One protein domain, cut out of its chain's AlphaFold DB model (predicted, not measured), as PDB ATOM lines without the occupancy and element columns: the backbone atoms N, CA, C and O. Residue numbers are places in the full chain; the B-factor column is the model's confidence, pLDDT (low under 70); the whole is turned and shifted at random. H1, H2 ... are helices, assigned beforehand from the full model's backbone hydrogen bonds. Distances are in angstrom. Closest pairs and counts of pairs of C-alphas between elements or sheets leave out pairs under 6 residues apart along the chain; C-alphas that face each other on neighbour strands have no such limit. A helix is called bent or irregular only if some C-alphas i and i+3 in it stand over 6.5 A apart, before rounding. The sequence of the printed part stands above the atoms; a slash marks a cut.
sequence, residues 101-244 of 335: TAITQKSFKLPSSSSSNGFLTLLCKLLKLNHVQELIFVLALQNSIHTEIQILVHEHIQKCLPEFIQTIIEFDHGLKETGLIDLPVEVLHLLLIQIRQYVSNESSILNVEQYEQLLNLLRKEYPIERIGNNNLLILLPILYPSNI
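Overview. This is residues 101 to 244 of the 335 residues of the protein "Hypothetical protein" of Rotaria sp. Silwood1 (UniProt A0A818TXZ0). Look for one long helix, H4, with helices grouped at both ends of it: H3 folds back along its first half as a hairpin with H2 steeply across it, and H7 meets its last residues. Helices H6, H7 and H9 form a second group at shallow tilts to one another, with H6 near the middle of the domain and little H8 near H9 at one end of it, while H1 and the loop of residues 105 to 118 lie at the opposite end. The printed part has 144 residues with nine named helices, H1 to H9 in order, and no named strand; the class is all helix. It is compact by its radius of gyration of the C-alphas, 16.8 A, yet elongated, spanning 52 by 32 by 27 A.

Along the chain. Find C-alpha 101 at (20.942, 26.142, -10.441), where H1, residues 101 to 104, begins. Next come H2, residues 119 to 127, 12.2 A long, and H3, residues 131 to 141, 15.6 A. At C-alpha 147, (33.803, 30.804, -8.360), H4 begins and runs 34.6 A to residue 170, with a kink of 36 degrees near residue 158; it is neither bent nor irregular, but only just: C-alphas 158 and 161 are 6.3 A apart. Read on to H5, residues 174 to 177, H6, residues 185 to 196, 16.3 A, and H7, residues 208 to 221, 20.4 A. H8 is residues 224 to 227; H9, residues 232 to 239, ends at C-alpha 239, (26.198, 52.983, 14.299), and is irregular, with C-alphas 234 and 237 7.0 A apart.

Arrangement. Start at the hub, H4, which touches four helices. H3 and H4 touch as a helical hairpin, closest at the C-alphas of Val 138 and Val 153, 6.1 A, at a shallow tilt of 26 degrees, opposite ways. H2 touches residues 152 to 156 of H4 alone, closest at the C-alphas of Leu 120 and His 156, 7.1 A. H5 and H4 only just touch, only at the corner, closest at the C-alphas of Ile 168 and Gly 174, 4.0 A. With residues 165 to 169 alone H4 touches H7, closest at the C-alphas of Ile 169 and Leu 214, 6.7 A, at a steep tilt of 61 degrees. H6 and H9 touch, closest at the C-alphas of His 189 and Leu 235, 5.9 A, at a shallow tilt of 13 degrees, the same way. H7 and H9 only just touch, with 3 pairs of C-alphas within 8 A, closest at those of Leu 215 and Leu 239, 6.1 A. H8 and H9 are close but not clearly touching, 6.0 A between the C-alphas of Ile 227 and Leu 233; H1 touches no helix. In H2, H3, H6 and H7 every O i to N i+4 pair is within hydrogen-bond range; H4 has 17 of 20, H9 1 of 4 but 4 of 5 O i to N i+3 pairs, and H1, H5 and H8 are too short for an i+4 pair.

Size, cuts and confidence. The C-alphas farthest apart, those of Lys 106 and Glu 225, are 52.4 A apart. The printed part has no cut; the links H1 to H2 and H6 to H7 are long. Expect low confidence, pLDDT under 70, at residues 107 to 117, 200 to 203, 226 to 231 and 242 to 244; the mean of the printed part is 84.2.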
ATOM      1  N   THR A 101      21.639  27.215  -9.739       90.88
ATOM      2  CA  THR A 101      20.942  26.142 -10.441       90.88
ATOM      3  C   THR A 101      20.859  26.396 -11.945       90.88
ATOM      4  O   THR A 101      21.046  25.459 -12.721       90.88
ATOM      5  N   ALA A 102      20.611  27.637 -12.376       88.31
ATOM      6  CA  ALA A 102      20.570  27.990 -13.797       88.31
ATOM      7  C   ALA A 102      21.916  27.716 -14.500       88.31
ATOM      8  O   ALA A 102      21.955  27.236 -15.637       88.31
ATOM      9  N   ILE A 103      23.026  27.952 -13.798       86.50
ATOM     10  CA  ILE A 103      24.383  27.686 -14.293       86.50
ATOM     11  C   ILE A 103      24.647  26.187 -14.351       86.50
ATOM     12  O   ILE A 103      25.034  25.657 -15.392       86.50
ATOM     13  N   THR A 104      24.363  25.469 -13.259       87.56
ATOM     14  CA  THR A 104      24.558  24.014 -13.193       87.56
ATOM     15  C   THR A 104      23.729  23.277 -14.248       87.56
ATOM     16  O   THR A 104      24.201  22.307 -14.841       87.56
ATOM     17  N   GLN A 105      22.510  23.745 -14.532       82.62
ATOM     18  CA  GLN A 105      21.624  23.167 -15.550       82.62
ATOM     19  C   GLN A 105      21.953  23.625 -16.981       82.62
ATOM     20  O   GLN A 105      21.290  23.188 -17.921       82.62
ATOM     21  N   LYS A 106      22.986  24.462 -17.167       72.69
ATOM     22  CA  LYS A 106      23.415  25.033 -18.457       72.69
ATOM     23  C   LYS A 106      22.324  25.823 -19.191       72.69
ATOM     24  O   LYS A 106      22.456  26.052 -20.394       72.69
ATOM     25  N   SER A 107      21.268  26.263 -18.499       63.62
ATOM     26  CA  SER A 107      20.346  27.261 -19.058       63.62
ATOM     27  C   SER A 107      21.051  28.612 -19.184       63.62
ATOM     28  O   SER A 107      20.770  29.386 -20.094       63.62
ATOM     29  N   PHE A 108      22.040  28.851 -18.324       67.62
ATOM     30  CA  PHE A 108      22.900  30.018 -18.345       67.62
ATOM     31  C   PHE A 108      24.370  29.590 -18.457       67.62
ATOM     32  O   PHE A 108      24.824  28.715 -17.721       67.62
ATOM     33  N   LYS A 109      25.108  30.180 -19.402       69.25
ATOM     34  CA  LYS A 109      26.568  30.065 -19.473       69.25
ATOM     35  C   LYS A 109      27.147  31.376 -18.982       69.25
ATOM     36  O   LYS A 109      26.739  32.424 -19.479       69.25
ATOM     37  N   LEU A 110      28.073  31.306 -18.032       69.94
ATOM     38  CA  LEU A 110      28.798  32.499 -17.640       69.94
ATOM     39  C   LEU A 110      29.686  32.985 -18.791       69.94
ATOM     40  O   LEU A 110      30.187  32.162 -19.567       69.94
ATOM     41  N   PRO A 111      29.896  34.306 -18.885       64.19
ATOM     42  CA  PRO A 111      30.895  34.875 -19.772       64.19
ATOM     43  C   PRO A 111      32.257  34.233 -19.529       64.19
ATOM     44  O   PRO A 111      32.691  34.091 -18.384       64.19
ATOM     45  N   SER A 112      32.978  33.896 -20.596       57.41
ATOM     46  CA  SER A 112      34.403  33.588 -20.463       57.41
ATOM     47  C   SER A 112      35.151  34.841 -19.997       57.41
ATOM     48  O   SER A 112      34.904  35.929 -20.520       57.41
ATOM     49  N   SER A 113      36.097  34.687 -19.064       53.00
ATOM     50  CA  SER A 113      36.848  35.763 -18.381       53.00
ATOM     51  C   SER A 113      37.548  36.796 -19.281       53.00
ATOM     52  O   SER A 113      38.015  37.821 -18.802       53.00
ATOM     53  N   SER A 114      37.626  36.561 -20.590       47.84
ATOM     54  CA  SER A 114      38.171  37.479 -21.592       47.84
ATOM     55  C   SER A 114      37.156  38.488 -22.166       47.84
ATOM     56  O   SER A 114      37.566  39.399 -22.883       47.84
ATOM     57  N   SER A 115      35.851  38.358 -21.883       51.44
ATOM     58  CA  SER A 115      34.779  39.281 -22.329       51.44
ATOM     59  C   SER A 115      33.851  39.764 -21.205       51.44
ATOM     60  O   SER A 115      32.890  40.470 -21.479       51.44
ATOM     61  N   SER A 116      34.188  39.482 -19.944       58.66
ATOM     62  CA  SER A 116      33.394  39.762 -18.734       58.66
ATOM     63  C   SER A 116      33.076  41.235 -18.436       58.66
ATOM     64  O   SER A 116      32.363  41.534 -17.472       58.66
ATOM     65  N   ASN A 117      33.598  42.178 -19.223       59.72
ATOM     66  CA  ASN A 117      33.457  43.605 -18.965       59.72
ATOM     67  C   ASN A 117      31.998  44.053 -19.127       59.72
ATOM     68  O   ASN A 117      31.549  44.403 -20.216       59.72
ATOM     69  N   GLY A 118      31.278  44.106 -18.007       76.62
ATOM     70  CA  GLY A 118      29.948  44.705 -17.916       76.62
ATOM     71  C   GLY A 118      28.779  43.724 -17.905       76.62
ATOM     72  O   GLY A 118      27.642  44.190 -17.932       76.62
ATOM     73  N   PHE A 119      29.004  42.404 -17.808       84.12
ATOM     74  CA  PHE A 119      27.906  41.432 -17.675       84.12
ATOM     75  C   PHE A 119      26.979  41.777 -16.501       84.12
ATOM     76  O   PHE A 119      25.771  41.919 -16.687       84.12
ATOM     77  N   LEU A 120      27.540  41.978 -15.302       89.06
ATOM     78  CA  LEU A 120      26.756  42.329 -14.115       89.06
ATOM     79  C   LEU A 120      26.066  43.689 -14.266       89.06
ATOM     80  O   LEU A 120      24.901  43.819 -13.899       89.06
ATOM     81  N   THR A 121      26.718  44.668 -14.898       88.75
ATOM     82  CA  THR A 121      26.094  45.955 -15.240       88.75
ATOM     83  C   THR A 121      24.876  45.771 -16.151       88.75
ATOM     84  O   THR A 121      23.832  46.396 -15.951       88.75
ATOM     85  N   LEU A 122      24.982  44.922 -17.175       86.69
ATOM     86  CA  LEU A 122      23.884  44.639 -18.097       86.69
ATOM     87  C   LEU A 122      22.771  43.839 -17.415       86.69
ATOM     88  O   LEU A 122      21.597  44.137 -17.639       86.69
ATOM     89  N   LEU A 123      23.122  42.888 -16.549       88.50
ATOM     90  CA  LEU A 123      22.177  42.119 -15.745       88.50
ATOM     91  C   LEU A 123      21.377  43.032 -14.805       88.50
ATOM     92  O   LEU A 123      20.150  42.962 -14.793       88.50
ATOM     93  N   CYS A 124      22.030  43.956 -14.096       91.25
ATOM     94  CA  CYS A 124      21.352  44.919 -13.219       91.25
ATOM     95  C   CYS A 124      20.421  45.853 -14.013       91.25
ATOM     96  O   CYS A 124      19.268  46.067 -13.629       91.25
ATOM     97  N   LYS A 125      20.853  46.319 -15.195       89.31
ATOM     98  CA  LYS A 125      20.011  47.104 -16.124       89.31
ATOM     99  C   LYS A 125      18.822  46.317 -16.675       89.31
ATOM    100  O   LYS A 125      17.754  46.892 -16.914       89.31
ATOM    101  N   LEU A 126      19.005  45.023 -16.913       87.88
ATOM    102  CA  LEU A 126      17.967  44.100 -17.359       87.88
ATOM    103  C   LEU A 126      16.953  43.843 -16.248       87.88
ATOM    104  O   LEU A 126      15.762  43.765 -16.534       87.88
ATOM    105  N   LEU A 127      17.397  43.782 -14.997       90.62
ATOM    106  CA  LEU A 127      16.545  43.642 -13.818       90.62
ATOM    107  C   LEU A 127      15.908  44.962 -13.354       90.62
ATOM    108  O   LEU A 127      15.015  44.931 -12.514       90.62
ATOM    109  N   LYS A 128      16.295  46.097 -13.955       91.00
ATOM    110  CA  LYS A 128      15.818  47.454 -13.623       91.00
ATOM    111  C   LYS A 128      16.082  47.839 -12.162       91.00
ATOM    112  O   LYS A 128      15.245  48.481 -11.533       91.00
ATOM    113  N   LEU A 129      17.241  47.447 -11.644       92.25
ATOM    114  CA  LEU A 129      17.648  47.783 -10.284       92.25
ATOM    115  C   LEU A 129      18.079  49.253 -10.203       92.25
ATOM    116  O   LEU A 129      18.707  49.768 -11.130       92.25
ATOM    117  N   ASN A 130      17.731  49.925  -9.106       90.56
ATOM    118  CA  ASN A 130      18.337  51.212  -8.750       90.56
ATOM    119  C   ASN A 130      19.736  50.997  -8.127       90.56
ATOM    120  O   ASN A 130      20.149  49.861  -7.917       90.56
ATOM    121  N   HIS A 131      20.463  52.071  -7.806       90.06
ATOM    122  CA  HIS A 131      21.847  51.976  -7.317       90.06
ATOM    123  C   HIS A 131      21.996  51.126  -6.041       90.06
ATOM    124  O   HIS A 131      22.875  50.269  -5.976       90.06
ATOM    125  N   VAL A 132      21.124  51.308  -5.039       93.50
ATOM    126  CA  VAL A 132      21.193  50.511  -3.800       93.50
ATOM    127  C   VAL A 132      20.790  49.055  -4.031       93.50
ATOM    128  O   VAL A 132      21.411  48.145  -3.489       93.50
ATOM    129  N   GLN A 133      19.793  48.812  -4.884       94.44
ATOM    130  CA  GLN A 133      19.361  47.470  -5.263       94.44
ATOM    131  C   GLN A 133      20.432  46.740  -6.075       94.44
ATOM    132  O   GLN A 133      20.632  45.550  -5.867       94.44
ATOM    133  N   GLU A 134      21.137  47.426  -6.974       93.62
ATOM    134  CA  GLU A 134      22.280  46.868  -7.700       93.62
ATOM    135  C   GLU A 134      23.364  46.414  -6.720       93.62
ATOM    136  O   GLU A 134      23.811  45.270  -6.797       93.62
ATOM    137  N   LEU A 135      23.715  47.254  -5.741       94.38
ATOM    138  CA  LEU A 135      24.709  46.896  -4.733       94.38
ATOM    139  C   LEU A 135      24.270  45.685  -3.892       94.38
ATOM    140  O   LEU A 135      25.038  44.733  -3.753       94.38
ATOM    141  N   ILE A 136      23.031  45.673  -3.384       95.69
ATOM    142  CA  ILE A 136      22.478  44.541  -2.614       95.69
ATOM    143  C   ILE A 136      22.451  43.262  -3.465       95.69
ATOM    144  O   ILE A 136      22.819  42.189  -2.987       95.69
ATOM    145  N   PHE A 137      22.036  43.361  -4.730       96.06
ATOM    146  CA  PHE A 137      21.975  42.235  -5.660       96.06
ATOM    147  C   PHE A 137      23.361  41.642  -5.928       96.06
ATOM    148  O   PHE A 137      23.546  40.428  -5.840       96.06
ATOM    149  N   VAL A 138      24.351  42.488  -6.212       94.81
ATOM    150  CA  VAL A 138      25.721  42.049  -6.497       94.81
ATOM    151  C   VAL A 138      26.381  41.451  -5.249       94.81
ATOM    152  O   VAL A 138      26.979  40.379  -5.337       94.81
ATOM    153  N   LEU A 139      26.212  42.071  -4.076       94.50
ATOM    154  CA  LEU A 139      26.705  41.527  -2.802       94.50
ATOM    155  C   LEU A 139      26.033  40.201  -2.431       94.50
ATOM    156  O   LEU A 139      26.677  39.316  -1.868       94.50
ATOM    157  N   ALA A 140      24.754  40.015  -2.770       95.50
ATOM    158  CA  ALA A 140      24.091  38.731  -2.584       95.50
ATOM    159  C   ALA A 140      24.794  37.632  -3.392       95.50
ATOM    160  O   ALA A 140      25.157  36.602  -2.820       95.50
ATOM    161  N   LEU A 141      25.069  37.883  -4.678       94.94
ATOM    162  CA  LEU A 141      25.722  36.930  -5.583       94.94
ATOM    163  C   LEU A 141      27.147  36.534  -5.171       94.94
ATOM    164  O   LEU A 141      27.622  35.485  -5.602       94.94
ATOM    165  N   GLN A 142      27.803  37.290  -4.288       93.38
ATOM    166  CA  GLN A 142      29.073  36.885  -3.676       93.38
ATOM    167  C   GLN A 142      28.973  35.534  -2.941       93.38
ATOM    168  O   GLN A 142      29.969  34.830  -2.810       93.38
ATOM    169  N   ASN A 143      27.770  35.150  -2.498       94.12
ATOM    170  CA  ASN A 143      27.501  33.888  -1.806       94.12
ATOM    171  C   ASN A 143      27.163  32.721  -2.759       94.12
ATOM    172  O   ASN A 143      26.746  31.659  -2.300       94.12
ATOM    173  N   SER A 144      27.312  32.909  -4.076       94.19
ATOM    174  CA  SER A 144      27.159  31.844  -5.076       94.19
ATOM    175  C   SER A 144      28.146  30.699  -4.838       94.19
ATOM    176  O   SER A 144      29.274  30.928  -4.403       94.19
ATOM    177  N   ILE A 145      27.765  29.468  -5.190       93.94
ATOM    178  CA  ILE A 145      28.685  28.315  -5.185       93.94
ATOM    179  C   ILE A 145      29.707  28.342  -6.336       93.94
ATOM    180  O   ILE A 145      30.683  27.591  -6.302       93.94
ATOM    181  N   HIS A 146      29.485  29.163  -7.369       90.62
ATOM    182  CA  HIS A 146      30.320  29.205  -8.571       90.62
ATOM    183  C   HIS A 146      31.384  30.294  -8.458       90.62
ATOM    184  O   HIS A 146      31.079  31.488  -8.425       90.62
ATOM    185  N   THR A 147      32.653  29.890  -8.472       90.38
ATOM    186  CA  THR A 147      33.803  30.804  -8.360       90.38
ATOM    187  C   THR A 147      33.861  31.828  -9.494       90.38
ATOM    188  O   THR A 147      34.271  32.963  -9.275       90.38
ATOM    189  N   GLU A 148      33.402  31.463 -10.692       87.94
ATOM    190  CA  GLU A 148      33.312  32.371 -11.838       87.94
ATOM    191  C   GLU A 148      32.397  33.576 -11.547       87.94
ATOM    192  O   GLU A 148      32.788  34.707 -11.830       87.94
ATOM    193  N   ILE A 149      31.230  33.376 -10.906       89.19
ATOM    194  CA  ILE A 149      30.367  34.496 -10.483       89.19
ATOM    195  C   ILE A 149      31.084  35.342  -9.437       89.19
ATOM    196  O   ILE A 149      31.060  36.567  -9.524       89.19
ATOM    197  N   GLN A 150      31.712  34.703  -8.448       92.25
ATOM    198  CA  GLN A 150      32.391  35.415  -7.366       92.25
ATOM    199  C   GLN A 150      33.493  36.345  -7.897       92.25
ATOM    200  O   GLN A 150      33.634  37.462  -7.401       92.25
ATOM    201  N   ILE A 151      34.229  35.925  -8.935       90.12
ATOM    202  CA  ILE A 151      35.241  36.755  -9.610       90.12
ATOM    203  C   ILE A 151      34.585  37.967 -10.286       90.12
ATOM    204  O   ILE A 151      35.011  39.095 -10.044       90.12
ATOM    205  N   LEU A 152      33.514  37.758 -11.065       89.75
ATOM    206  CA  LEU A 152      32.774  38.852 -11.714       89.75
ATOM    207  C   LEU A 152      32.226  39.855 -10.692       89.75
ATOM    208  O   LEU A 152      32.311  41.067 -10.886       89.75
ATOM    209  N   VAL A 153      31.672  39.346  -9.589       92.38
ATOM    210  CA  VAL A 153      31.145  40.154  -8.483       92.38
ATOM    211  C   VAL A 153      32.257  40.985  -7.860       92.38
ATOM    212  O   VAL A 153      32.072  42.182  -7.655       92.38
ATOM    213  N   HIS A 154      33.423  40.391  -7.607       90.31
ATOM    214  CA  HIS A 154      34.561  41.111  -7.044       90.31
ATOM    215  C   HIS A 154      35.010  42.270  -7.948       90.31
ATOM    216  O   HIS A 154      35.160  43.393  -7.466       90.31
ATOM    217  N   GLU A 155      35.151  42.032  -9.256       89.00
ATOM    218  CA  GLU A 155      35.510  43.068 -10.239       89.00
ATOM    219  C   GLU A 155      34.466  44.195 -10.325       89.00
ATOM    220  O   GLU A 155      34.819  45.364 -10.498       89.00
ATOM    221  N   HIS A 156      33.176  43.864 -10.197       91.25
ATOM    222  CA  HIS A 156      32.091  44.850 -10.236       91.25
ATOM    223  C   HIS A 156      32.018  45.685  -8.952       91.25
ATOM    224  O   HIS A 156      31.877  46.906  -9.025       91.25
ATOM    225  N   ILE A 157      32.178  45.061  -7.778       92.38
ATOM    226  CA  ILE A 157      32.173  45.752  -6.476       92.38
ATOM    227  C   ILE A 157      33.323  46.756  -6.378       92.38
ATOM    228  O   ILE A 157      33.109  47.859  -5.879       92.38
ATOM    229  N   GLN A 158      34.508  46.425  -6.906       90.00
ATOM    230  CA  GLN A 158      35.656  47.341  -6.948       90.00
ATOM    231  C   GLN A 158      35.348  48.686  -7.623       90.00
ATOM    232  O   GLN A 158      35.991  49.679  -7.299       90.00
ATOM    233  N   LYS A 159      34.370  48.729  -8.537       89.00
ATOM    234  CA  LYS A 159      33.952  49.949  -9.245       89.00
ATOM    235  C   LYS A 159      32.704  50.573  -8.621       89.00
ATOM    236  O   LYS A 159      32.700  51.754  -8.297       89.00
ATOM    237  N   CYS A 160      31.662  49.769  -8.419       90.94
ATOM    238  CA  CYS A 160      30.340  50.256  -8.022       90.94
ATOM    239  C   CYS A 160      30.290  50.740  -6.562       90.94
ATOM    240  O   CYS A 160      29.612  51.721  -6.264       90.94
ATOM    241  N   LEU A 161      31.014  50.089  -5.643       93.06
ATOM    242  CA  LEU A 161      30.946  50.432  -4.221       93.06
ATOM    243  C   LEU A 161      31.549  51.818  -3.908       93.06
ATOM    244  O   LEU A 161      30.867  52.597  -3.239       93.06
ATOM    245  N   PRO A 162      32.756  52.187  -4.390       91.00
ATOM    246  CA  PRO A 162      33.280  53.542  -4.207       91.00
ATOM    247  C   PRO A 162      32.363  54.624  -4.782       91.00
ATOM    248  O   PRO A 162      32.090  55.606  -4.096       91.00
ATOM    249  N   GLU A 163      31.840  54.421  -5.997       91.00
ATOM    250  CA  GLU A 163      30.918  55.357  -6.657       91.00
ATOM    251  C   GLU A 163      29.625  55.546  -5.847       91.00
ATOM    252  O   GLU A 163      29.160  56.672  -5.647       91.00
ATOM    253  N   PHE A 164      29.067  54.452  -5.317       93.38
ATOM    254  CA  PHE A 164      27.880  54.482  -4.465       93.38
ATOM    255  C   PHE A 164      28.116  55.290  -3.182       93.38
ATOM    256  O   PHE A 164      27.326  56.170  -2.844       93.38
ATOM    257  N   ILE A 165      29.225  55.029  -2.484       93.19
ATOM    258  CA  ILE A 165      29.577  55.731  -1.242       93.19
ATOM    259  C   ILE A 165      29.869  57.211  -1.507       93.19
ATOM    260  O   ILE A 165      29.401  58.069  -0.759       93.19
ATOM    261  N   GLN A 166      30.571  57.525  -2.596       91.62
ATOM    262  CA  GLN A 166      30.846  58.901  -3.005       91.62
ATOM    263  C   GLN A 166      29.551  59.674  -3.287       91.62
ATOM    264  O   GLN A 166      29.382  60.781  -2.783       91.62
ATOM    265  N   THR A 167      28.591  59.053  -3.979       92.12
ATOM    266  CA  THR A 167      27.263  59.644  -4.230       92.12
ATOM    267  C   THR A 167      26.499  59.928  -2.931       92.12
ATOM    268  O   THR A 167      25.750  60.895  -2.837       92.12
ATOM    269  N   ILE A 168      26.688  59.122  -1.885       93.38
ATOM    270  CA  ILE A 168      26.053  59.389  -0.588       93.38
ATOM    271  C   ILE A 168      26.705  60.580   0.122       93.38
ATOM    272  O   ILE A 168      26.007  61.362   0.765       93.38
ATOM    273  N   ILE A 169      28.031  60.694   0.040       92.25
ATOM    274  CA  ILE A 169      28.815  61.685   0.789       92.25
ATOM    275  C   ILE A 169      28.751  63.075   0.146       92.25
ATOM    276  O   ILE A 169      28.696  64.070   0.865       92.25
ATOM    277  N   GLU A 170      28.780  63.160  -1.187       89.19
ATOM    278  CA  GLU A 170      28.876  64.438  -1.910       89.19
ATOM    279  C   GLU A 170      27.558  65.217  -1.971       89.19
ATOM    280  O   GLU A 170      27.575  66.440  -2.111       89.19
ATOM    281  N   PHE A 171      26.419  64.533  -1.857       87.06
ATOM    282  CA  PHE A 171      25.100  65.133  -2.037       87.06
ATOM    283  C   PHE A 171      24.380  65.318  -0.694       87.06
ATOM    284  O   PHE A 171      24.241  64.375   0.084       87.06
ATOM    285  N   ASP A 172      23.824  66.514  -0.452       75.75
ATOM    286  CA  ASP A 172      23.092  66.866   0.787       75.75
ATOM    287  C   ASP A 172      21.923  65.909   1.107       75.75
ATOM    288  O   ASP A 172      21.521  65.746   2.263       75.75
ATOM    289  N   HIS A 173      21.366  65.260   0.081       80.75
ATOM    290  CA  HIS A 173      20.304  64.259   0.189       80.75
ATOM    291  C   HIS A 173      20.717  62.882  -0.344       80.75
ATOM    292  O   HIS A 173      19.850  62.058  -0.638       80.75
ATOM    293  N   GLY A 174      22.022  62.592  -0.409       85.19
ATOM    294  CA  GLY A 174      22.564  61.367  -1.001       85.19
ATOM    295  C   GLY A 174      21.979  60.078  -0.409       85.19
ATOM    296  O   GLY A 174      21.703  59.127  -1.137       85.19
ATOM    297  N   LEU A 175      21.666  60.053   0.893       88.00
ATOM    298  CA  LEU A 175      20.996  58.911   1.537       88.00
ATOM    299  C   LEU A 175      19.576  58.637   1.000       88.00
ATOM    300  O   LEU A 175      19.161  57.480   0.919       88.00
ATOM    301  N   LYS A 176      18.824  59.688   0.646       87.06
ATOM    302  CA  LYS A 176      17.477  59.569   0.060       87.06
ATOM    303  C   LYS A 176      17.550  59.269  -1.429       87.06
ATOM    304  O   LYS A 176      16.817  58.418  -1.911       87.06
ATOM    305  N   GLU A 177      18.452  59.930  -2.149       85.00
ATOM    306  CA  GLU A 177      18.626  59.734  -3.595       85.00
ATOM    307  C   GLU A 177      19.082  58.315  -3.939       85.00
ATOM    308  O   GLU A 177      18.634  57.731  -4.926       85.00
ATOM    309  N   THR A 178      19.923  57.723  -3.089       85.50
ATOM    310  CA  THR A 178      20.318  56.318  -3.226       85.50
ATOM    311  C   THR A 178      19.224  55.337  -2.809       85.50
ATOM    312  O   THR A 178      19.320  54.167  -3.167       85.50
ATOM    313  N   GLY A 179      18.178  55.779  -2.100       87.69
ATOM    314  CA  GLY A 179      17.128  54.917  -1.546       87.69
ATOM    315  C   GLY A 179      17.578  54.102  -0.328       87.69
ATOM    316  O   GLY A 179      16.920  53.130   0.035       87.69
ATOM    317  N   LEU A 180      18.700  54.464   0.308       91.12
ATOM    318  CA  LEU A 180      19.265  53.714   1.437       91.12
ATOM    319  C   LEU A 180      18.359  53.763   2.680       91.12
ATOM    320  O   LEU A 180      18.298  52.798   3.438       91.12
ATOM    321  N   ILE A 181      17.644  54.876   2.878       89.56
ATOM    322  CA  ILE A 181      16.718  55.072   4.008       89.56
ATOM    323  C   ILE A 181      15.405  54.295   3.810       89.56
ATOM    324  O   ILE A 181      14.753  53.945   4.788       89.56
ATOM    325  N   ASP A 182      15.035  53.977   2.566       90.62
ATOM    326  CA  ASP A 182      13.790  53.259   2.254       90.62
ATOM    327  C   ASP A 182      13.900  51.739   2.489       90.62
ATOM    328  O   ASP A 182      12.919  51.003   2.348       90.62
ATOM    329  N   LEU A 183      15.094  51.244   2.834       92.38
ATOM    330  CA  LEU A 183      15.330  49.830   3.098       92.38
ATOM    331  C   LEU A 183      14.766  49.400   4.462       92.38
ATOM    332  O   LEU A 183      14.897  50.127   5.449       92.38
ATOM    333  N   PRO A 184      14.243  48.166   4.570       91.69
ATOM    334  CA  PRO A 184      13.987  47.540   5.861       91.69
ATOM    335  C   PRO A 184      15.254  47.492   6.715       91.69
ATOM    336  O   PRO A 184      16.358  47.278   6.202       91.69
ATOM    337  N   VAL A 185      15.095  47.655   8.028       89.88
ATOM    338  CA  VAL A 185      16.217  47.774   8.968       89.88
ATOM    339  C   VAL A 185      17.148  46.560   8.926       89.88
ATOM    340  O   VAL A 185      18.365  46.711   9.012       89.88
ATOM    341  N   GLU A 186      16.604  45.360   8.730       90.88
ATOM    342  CA  GLU A 186      17.365  44.116   8.630       90.88
ATOM    343  C   GLU A 186      18.224  44.078   7.361       90.88
ATOM    344  O   GLU A 186      19.371  43.625   7.400       90.88
ATOM    345  N   VAL A 187      17.692  44.589   6.246       93.31
ATOM    346  CA  VAL A 187      18.404  44.670   4.961       93.31
ATOM    347  C   VAL A 187      19.491  45.737   5.032       93.31
ATOM    348  O   VAL A 187      20.620  45.480   4.620       93.31
ATOM    349  N   LEU A 188      19.186  46.899   5.619       93.81
ATOM    350  CA  LEU A 188      20.171  47.953   5.857       93.81
ATOM    351  C   LEU A 188      21.314  47.455   6.752       93.81
ATOM    352  O   LEU A 188      22.481  47.649   6.427       93.81
ATOM    353  N   HIS A 189      20.994  46.768   7.848       91.44
ATOM    354  CA  HIS A 189      21.989  46.175   8.740       91.44
ATOM    355  C   HIS A 189      22.911  45.196   8.004       91.44
ATOM    356  O   HIS A 189      24.133  45.291   8.117       91.44
ATOM    357  N   LEU A 190      22.332  44.278   7.225       92.44
ATOM    358  CA  LEU A 190      23.091  43.301   6.450       92.44
ATOM    359  C   LEU A 190      24.004  43.981   5.422       92.44
ATOM    360  O   LEU A 190      25.180  43.635   5.326       92.44
ATOM    361  N   LEU A 191      23.479  44.985   4.714       94.00
ATOM    362  CA  LEU A 191      24.235  45.776   3.751       94.00
ATOM    363  C   LEU A 191      25.429  46.472   4.419       94.00
ATOM    364  O   LEU A 191      26.543  46.392   3.910       94.00
ATOM    365  N   LEU A 192      25.238  47.097   5.584       93.44
ATOM    366  CA  LEU A 192      26.324  47.762   6.312       93.44
ATOM    367  C   LEU A 192      27.397  46.776   6.789       93.44
ATOM    368  O   LEU A 192      28.585  47.085   6.699       93.44
ATOM    369  N   ILE A 193      27.010  45.578   7.244       90.50
ATOM    370  CA  ILE A 193      27.969  44.515   7.586       90.50
ATOM    371  C   ILE A 193      28.795  44.121   6.365       90.50
ATOM    372  O   ILE A 193      30.013  43.990   6.477       90.50
ATOM    373  N   GLN A 194      28.151  43.936   5.212       91.06
ATOM    374  CA  GLN A 194      28.836  43.565   3.977       91.06
ATOM    375  C   GLN A 194      29.774  44.678   3.498       91.06
ATOM    376  O   GLN A 194      30.931  44.401   3.202       91.06
ATOM    377  N   ILE A 195      29.334  45.941   3.514       92.06
ATOM    378  CA  ILE A 195      30.176  47.097   3.166       92.06
ATOM    379  C   ILE A 195      31.400  47.173   4.087       92.06
ATOM    380  O   ILE A 195      32.514  47.389   3.611       92.06
ATOM    381  N   ARG A 196      31.227  46.930   5.394       90.12
ATOM    382  CA  ARG A 196      32.326  46.946   6.371       90.12
ATOM    383  C   ARG A 196      33.441  45.951   6.037       90.12
ATOM    384  O   ARG A 196      34.588  46.223   6.366       90.12
ATOM    385  N   GLN A 197      33.144  44.827   5.380       88.25
ATOM    386  CA  GLN A 197      34.169  43.847   4.981       88.25
ATOM    387  C   GLN A 197      35.163  44.407   3.955       88.25
ATOM    388  O   GLN A 197      36.269  43.890   3.827       88.25
ATOM    389  N   TYR A 198      34.784  45.471   3.247       87.38
ATOM    390  CA  TYR A 198      35.632  46.164   2.280       87.38
ATOM    391  C   TYR A 198      36.409  47.333   2.888       87.38
ATOM    392  O   TYR A 198      37.114  48.040   2.167       87.38
ATOM    393  N   VAL A 199      36.291  47.522   4.205       84.75
ATOM    394  CA  VAL A 199      37.030  48.509   4.987       84.75
ATOM    395  C   VAL A 199      38.234  47.809   5.619       84.75
ATOM    396  O   VAL A 199      38.071  46.815   6.322       84.75
ATOM    397  N   SER A 200      39.428  48.373   5.401       66.56
ATOM    398  CA  SER A 200      40.721  47.972   5.988       66.56
ATOM    399  C   SER A 200      41.471  46.812   5.304       66.56
ATOM    400  O   SER A 200      41.224  45.644   5.578       66.56
ATOM    401  N   ASN A 201      42.441  47.182   4.452       54.78
ATOM    402  CA  ASN A 201      43.765  46.577   4.178       54.78
ATOM    403  C   ASN A 201      44.497  47.473   3.145       54.78
ATOM    404  O   ASN A 201      43.853  48.300   2.514       54.78
ATOM    405  N   GLU A 202      45.813  47.345   2.926       54.22
ATOM    406  CA  GLU A 202      46.575  48.214   1.984       54.22
ATOM    407  C   GLU A 202      46.052  48.205   0.527       54.22
ATOM    408  O   GLU A 202      46.356  49.107  -0.249       54.22
ATOM    409  N   SER A 203      45.233  47.213   0.164       62.75
ATOM    410  CA  SER A 203      44.548  47.068  -1.128       62.75
ATOM    411  C   SER A 203      43.019  47.229  -1.046       62.75
ATOM    412  O   SER A 203      42.308  46.787  -1.951       62.75
ATOM    413  N   SER A 204      42.481  47.797   0.042       73.25
ATOM    414  CA  SER A 204      41.031  47.893   0.251       73.25
ATOM    415  C   SER A 204      40.353  48.893  -0.681       73.25
ATOM    416  O   SER A 204      40.876  49.964  -0.967       73.25
ATOM    417  N   ILE A 205      39.138  48.536  -1.101       81.31
ATOM    418  CA  ILE A 205      38.283  49.302  -2.019       81.31
ATOM    419  C   ILE A 205      37.746  50.581  -1.354       81.31
ATOM    420  O   ILE A 205      37.513  51.574  -2.037       81.31
ATOM    421  N   LEU A 206      37.553  50.560  -0.028       85.81
ATOM    422  CA  LEU A 206      37.058  51.691   0.756       85.81
ATOM    423  C   LEU A 206      38.039  52.099   1.854       85.81
ATOM    424  O   LEU A 206      38.576  51.260   2.584       85.81
ATOM    425  N   ASN A 207      38.187  53.412   2.029       85.62
ATOM    426  CA  ASN A 207      38.950  53.979   3.134       85.62
ATOM    427  C   ASN A 207      38.104  54.034   4.411       85.62
ATOM    428  O   ASN A 207      36.891  54.251   4.372       85.62
ATOM    429  N   VAL A 208      38.771  53.920   5.563       88.25
ATOM    430  CA  VAL A 208      38.130  54.011   6.889       88.25
ATOM    431  C   VAL A 208      37.353  55.325   7.046       88.25
ATOM    432  O   VAL A 208      36.247  55.328   7.578       88.25
ATOM    433  N   GLU A 209      37.889  56.429   6.518       89.19
ATOM    434  CA  GLU A 209      37.251  57.750   6.573       89.19
ATOM    435  C   GLU A 209      35.920  57.807   5.812       89.19
ATOM    436  O   GLU A 209      34.945  58.343   6.335       89.19
ATOM    437  N   GLN A 210      35.846  57.226   4.609       90.25
ATOM    438  CA  GLN A 210      34.617  57.212   3.805       90.25
ATOM    439  C   GLN A 210      33.517  56.401   4.494       90.25
ATOM    440  O   GLN A 210      32.354  56.802   4.517       90.25
ATOM    441  N   TYR A 211      33.894  55.275   5.103       90.75
ATOM    442  CA  TYR A 211      32.955  54.465   5.866       90.75
ATOM    443  C   TYR A 211      32.446  55.205   7.112       90.75
ATOM    444  O   TYR A 211      31.243  55.231   7.356       90.75
ATOM    445  N   GLU A 212      33.313  55.892   7.864       90.94
ATOM    446  CA  GLU A 212      32.872  56.725   8.994       90.94
ATOM    447  C   GLU A 212      32.001  57.913   8.561       90.94
ATOM    448  O   GLU A 212      31.058  58.273   9.267       90.94
ATOM    449  N   GLN A 213      32.254  58.515   7.395       92.38
ATOM    450  CA  GLN A 213      31.384  59.556   6.837       92.38
ATOM    451  C   GLN A 213      29.979  59.019   6.538       92.38
ATOM    452  O   GLN A 213      29.000  59.647   6.946       92.38
ATOM    453  N   LEU A 214      29.869  57.834   5.924       93.69
ATOM    454  CA  LEU A 214      28.587  57.144   5.747       93.69
ATOM    455  C   LEU A 214      27.883  56.929   7.096       93.69
ATOM    456  O   LEU A 214      26.709  57.276   7.243       93.69
ATOM    457  N   LEU A 215      28.594  56.390   8.095       92.75
ATOM    458  CA  LEU A 215      28.021  56.153   9.424       92.75
ATOM    459  C   LEU A 215      27.561  57.458  10.084       92.75
ATOM    460  O   LEU A 215      26.496  57.486  10.690       92.75
ATOM    461  N   ASN A 216      28.307  58.555   9.940       91.94
ATOM    462  CA  ASN A 216      27.917  59.867  10.460       91.94
ATOM    463  C   ASN A 216      26.637  60.410   9.822       91.94
ATOM    464  O   ASN A 216      25.818  61.006  10.521       91.94
ATOM    465  N   LEU A 217      26.437  60.195   8.521       93.25
ATOM    466  CA  LEU A 217      25.189  60.560   7.851       93.25
ATOM    467  C   LEU A 217      24.024  59.703   8.362       93.25
ATOM    468  O   LEU A 217      22.968  60.236   8.695       93.25
ATOM    469  N   LEU A 218      24.236  58.397   8.535       92.00
ATOM    470  CA  LEU A 218      23.223  57.497   9.094       92.00
ATOM    471  C   LEU A 218      22.889  57.812  10.560       92.00
ATOM    472  O   LEU A 218      21.723  57.764  10.928       92.00
ATOM    473  N   ARG A 219      23.866  58.203  11.388       90.94
ATOM    474  CA  ARG A 219      23.644  58.660  12.778       90.94
ATOM    475  C   ARG A 219      22.744  59.900  12.845       90.94
ATOM    476  O   ARG A 219      22.014  60.065  13.818       90.94
ATOM    477  N   LYS A 220      22.780  60.779  11.832       89.31
ATOM    478  CA  LYS A 220      21.884  61.948  11.752       89.31
ATOM    479  C   LYS A 220      20.442  61.544  11.436       89.31
ATOM    480  O   LYS A 220      19.521  62.108  12.018       89.31
ATOM    481  N   GLU A 221      20.250  60.576  10.540       88.75
ATOM    482  CA  GLU A 221      18.918  60.054  10.193       88.75
ATOM    483  C   GLU A 221      18.331  59.165  11.304       88.75
ATOM    484  O   GLU A 221      17.133  59.227  11.597       88.75
ATOM    485  N   TYR A 222      19.188  58.396  11.977       86.62
ATOM    486  CA  TYR A 222      18.851  57.474  13.061       86.62
ATOM    487  C   TYR A 222      19.508  57.909  14.381       86.62
ATOM    488  O   TYR A 222      20.426  57.237  14.861       86.62
ATOM    489  N   PRO A 223      19.058  59.027  14.982       83.81
ATOM    490  CA  PRO A 223      19.619  59.519  16.231       83.81
ATOM    491  C   PRO A 223      19.321  58.548  17.376       83.81
ATOM    492  O   PRO A 223      18.301  57.849  17.381       83.81
ATOM    493  N   ILE A 224      20.221  58.513  18.356       80.31
ATOM    494  CA  ILE A 224      20.267  57.474  19.385       80.31
ATOM    495  C   ILE A 224      18.982  57.407  20.226       80.31
ATOM    496  O   ILE A 224      18.544  56.321  20.606       80.31
ATOM    497  N   GLU A 225      18.310  58.544  20.422       72.06
ATOM    498  CA  GLU A 225      17.054  58.663  21.169       72.06
ATOM    499  C   GLU A 225      15.876  57.992  20.445       72.06
ATOM    500  O   GLU A 225      14.916  57.556  21.077       72.06
ATOM    501  N   ARG A 226      15.934  57.876  19.110       69.06
ATOM    502  CA  ARG A 226      14.890  57.221  18.301       69.06
ATOM    503  C   ARG A 226      15.091  55.714  18.171       69.06
ATOM    504  O   ARG A 226      14.150  55.014  17.796       69.06
ATOM    505  N   ILE A 227      16.285  55.207  18.483       67.44
ATOM    506  CA  ILE A 227      16.629  53.795  18.279       67.44
ATOM    507  C   ILE A 227      15.864  52.880  19.244       67.44
ATOM    508  O   ILE A 227      15.435  51.796  18.847       67.44
ATOM    509  N   GLY A 228      15.626  53.340  20.478       58.78
ATOM    510  CA  GLY A 228      14.921  52.573  21.512       58.78
ATOM    511  C   GLY A 228      13.448  52.274  21.207       58.78
ATOM    512  O   GLY A 228      12.912  51.314  21.749       58.78
ATOM    513  N   ASN A 229      12.813  53.036  20.309       57.56
ATOM    514  CA  ASN A 229      11.358  52.993  20.118       57.56
ATOM    515  C   ASN A 229      10.901  52.309  18.814       57.56
ATOM    516  O   ASN A 229       9.714  52.029  18.678       57.56
ATOM    517  N   ASN A 230      11.802  52.024  17.860       58.66
ATOM    518  CA  ASN A 230      11.424  51.734  16.462       58.66
ATOM    519  C   ASN A 230      12.057  50.468  15.834       58.66
ATOM    520  O   ASN A 230      12.360  50.472  14.647       58.66
ATOM    521  N   ASN A 231      12.286  49.377  16.578       64.94
ATOM    522  CA  ASN A 231      12.953  48.157  16.055       64.94
ATOM    523  C   ASN A 231      14.351  48.405  15.433       64.94
ATOM    524  O   ASN A 231      14.895  47.555  14.734       64.94
ATOM    525  N   LEU A 232      14.981  49.545  15.731       78.38
ATOM    526  CA  LEU A 232      16.296  49.939  15.204       78.38
ATOM    527  C   LEU A 232      17.465  49.387  16.036       78.38
ATOM    528  O   LEU A 232      18.624  49.673  15.743       78.38
ATOM    529  N   LEU A 233      17.174  48.589  17.069       81.31
ATOM    530  CA  LEU A 233      18.161  48.016  17.995       81.31
ATOM    531  C   LEU A 233      19.276  47.251  17.271       81.31
ATOM    532  O   LEU A 233      20.419  47.257  17.722       81.31
ATOM    533  N   ILE A 234      18.957  46.641  16.128       84.81
ATOM    534  CA  ILE A 234      19.905  45.879  15.313       84.81
ATOM    535  C   ILE A 234      21.006  46.770  14.705       84.81
ATOM    536  O   ILE A 234      22.115  46.301  14.488       84.81
ATOM    537  N   LEU A 235      20.745  48.065  14.482       87.88
ATOM    538  CA  LEU A 235      21.735  49.005  13.942       87.88
ATOM    539  C   LEU A 235      22.672  49.573  15.012       87.88
ATOM    540  O   LEU A 235      23.737  50.087  14.669       87.88
ATOM    541  N   LEU A 236      22.307  49.483  16.296       85.12
ATOM    542  CA  LEU A 236      23.060  50.095  17.393       85.12
ATOM    543  C   LEU A 236      24.537  49.656  17.427       85.12
ATOM    544  O   LEU A 236      25.389  50.541  17.502       85.12
ATOM    545  N   PRO A 237      24.888  48.356  17.302       84.69
ATOM    546  CA  PRO A 237      26.288  47.928  17.339       84.69
ATOM    547  C   PRO A 237      27.128  48.469  16.174       84.69
ATOM    548  O   PRO A 237      28.345  48.591  16.303       84.69
ATOM    549  N   ILE A 238      26.489  48.773  15.039       87.56
ATOM    550  CA  ILE A 238      27.151  49.291  13.837       87.56
ATOM    551  C   ILE A 238      27.294  50.812  13.917       87.56
ATOM    552  O   ILE A 238      28.375  51.341  13.666       87.56
ATOM    553  N   LEU A 239      26.216  51.520  14.266       89.06
ATOM    554  CA  LEU A 239      26.198  52.983  14.299       89.06
ATOM    555  C   LEU A 239      26.912  53.538  15.537       89.06
ATOM    556  O   LEU A 239      27.636  54.527  15.426       89.06
ATOM    557  N   TYR A 240      26.754  52.903  16.697       84.69
ATOM    558  CA  TYR A 240      27.253  53.382  17.988       84.69
ATOM    559  C   TYR A 240      28.048  52.289  18.720       84.69
ATOM    560  O   TYR A 240      27.599  51.780  19.749       84.69
ATOM    561  N   PRO A 241      29.245  51.913  18.228       75.38
ATOM    562  CA  PRO A 241      30.116  50.993  18.949       75.38
ATOM    563  C   PRO A 241      30.446  51.553  20.345       75.38
ATOM    564  O   PRO A 241      30.561  52.765  20.537       75.38
ATOM    565  N   SER A 242      30.575  50.657  21.325       56.81
ATOM    566  CA  SER A 242      30.469  50.823  22.789       56.81
ATOM    567  C   SER A 242      31.230  51.970  23.481       56.81
ATOM    568  O   SER A 242      31.033  52.176  24.677       56.81
ATOM    569  N   ASN A 243      32.046  52.743  22.768       50.56
ATOM    570  CA  ASN A 243      32.698  53.951  23.277       50.56
ATOM    571  C   ASN A 243      31.744  55.160  23.372       50.56
ATOM    572  O   ASN A 243      32.061  56.121  24.063       50.56
ATOM    573  N   ILE A 244      30.585  55.125  22.697       49.97
ATOM    574  CA  ILE A 244      29.589  56.218  22.712       49.97
ATOM    575  C   ILE A 244      28.456  55.932  23.713       49.97
ATOM    576  O   ILE A 244      27.928  56.836  24.357       49.97
TER     577      ILE A 244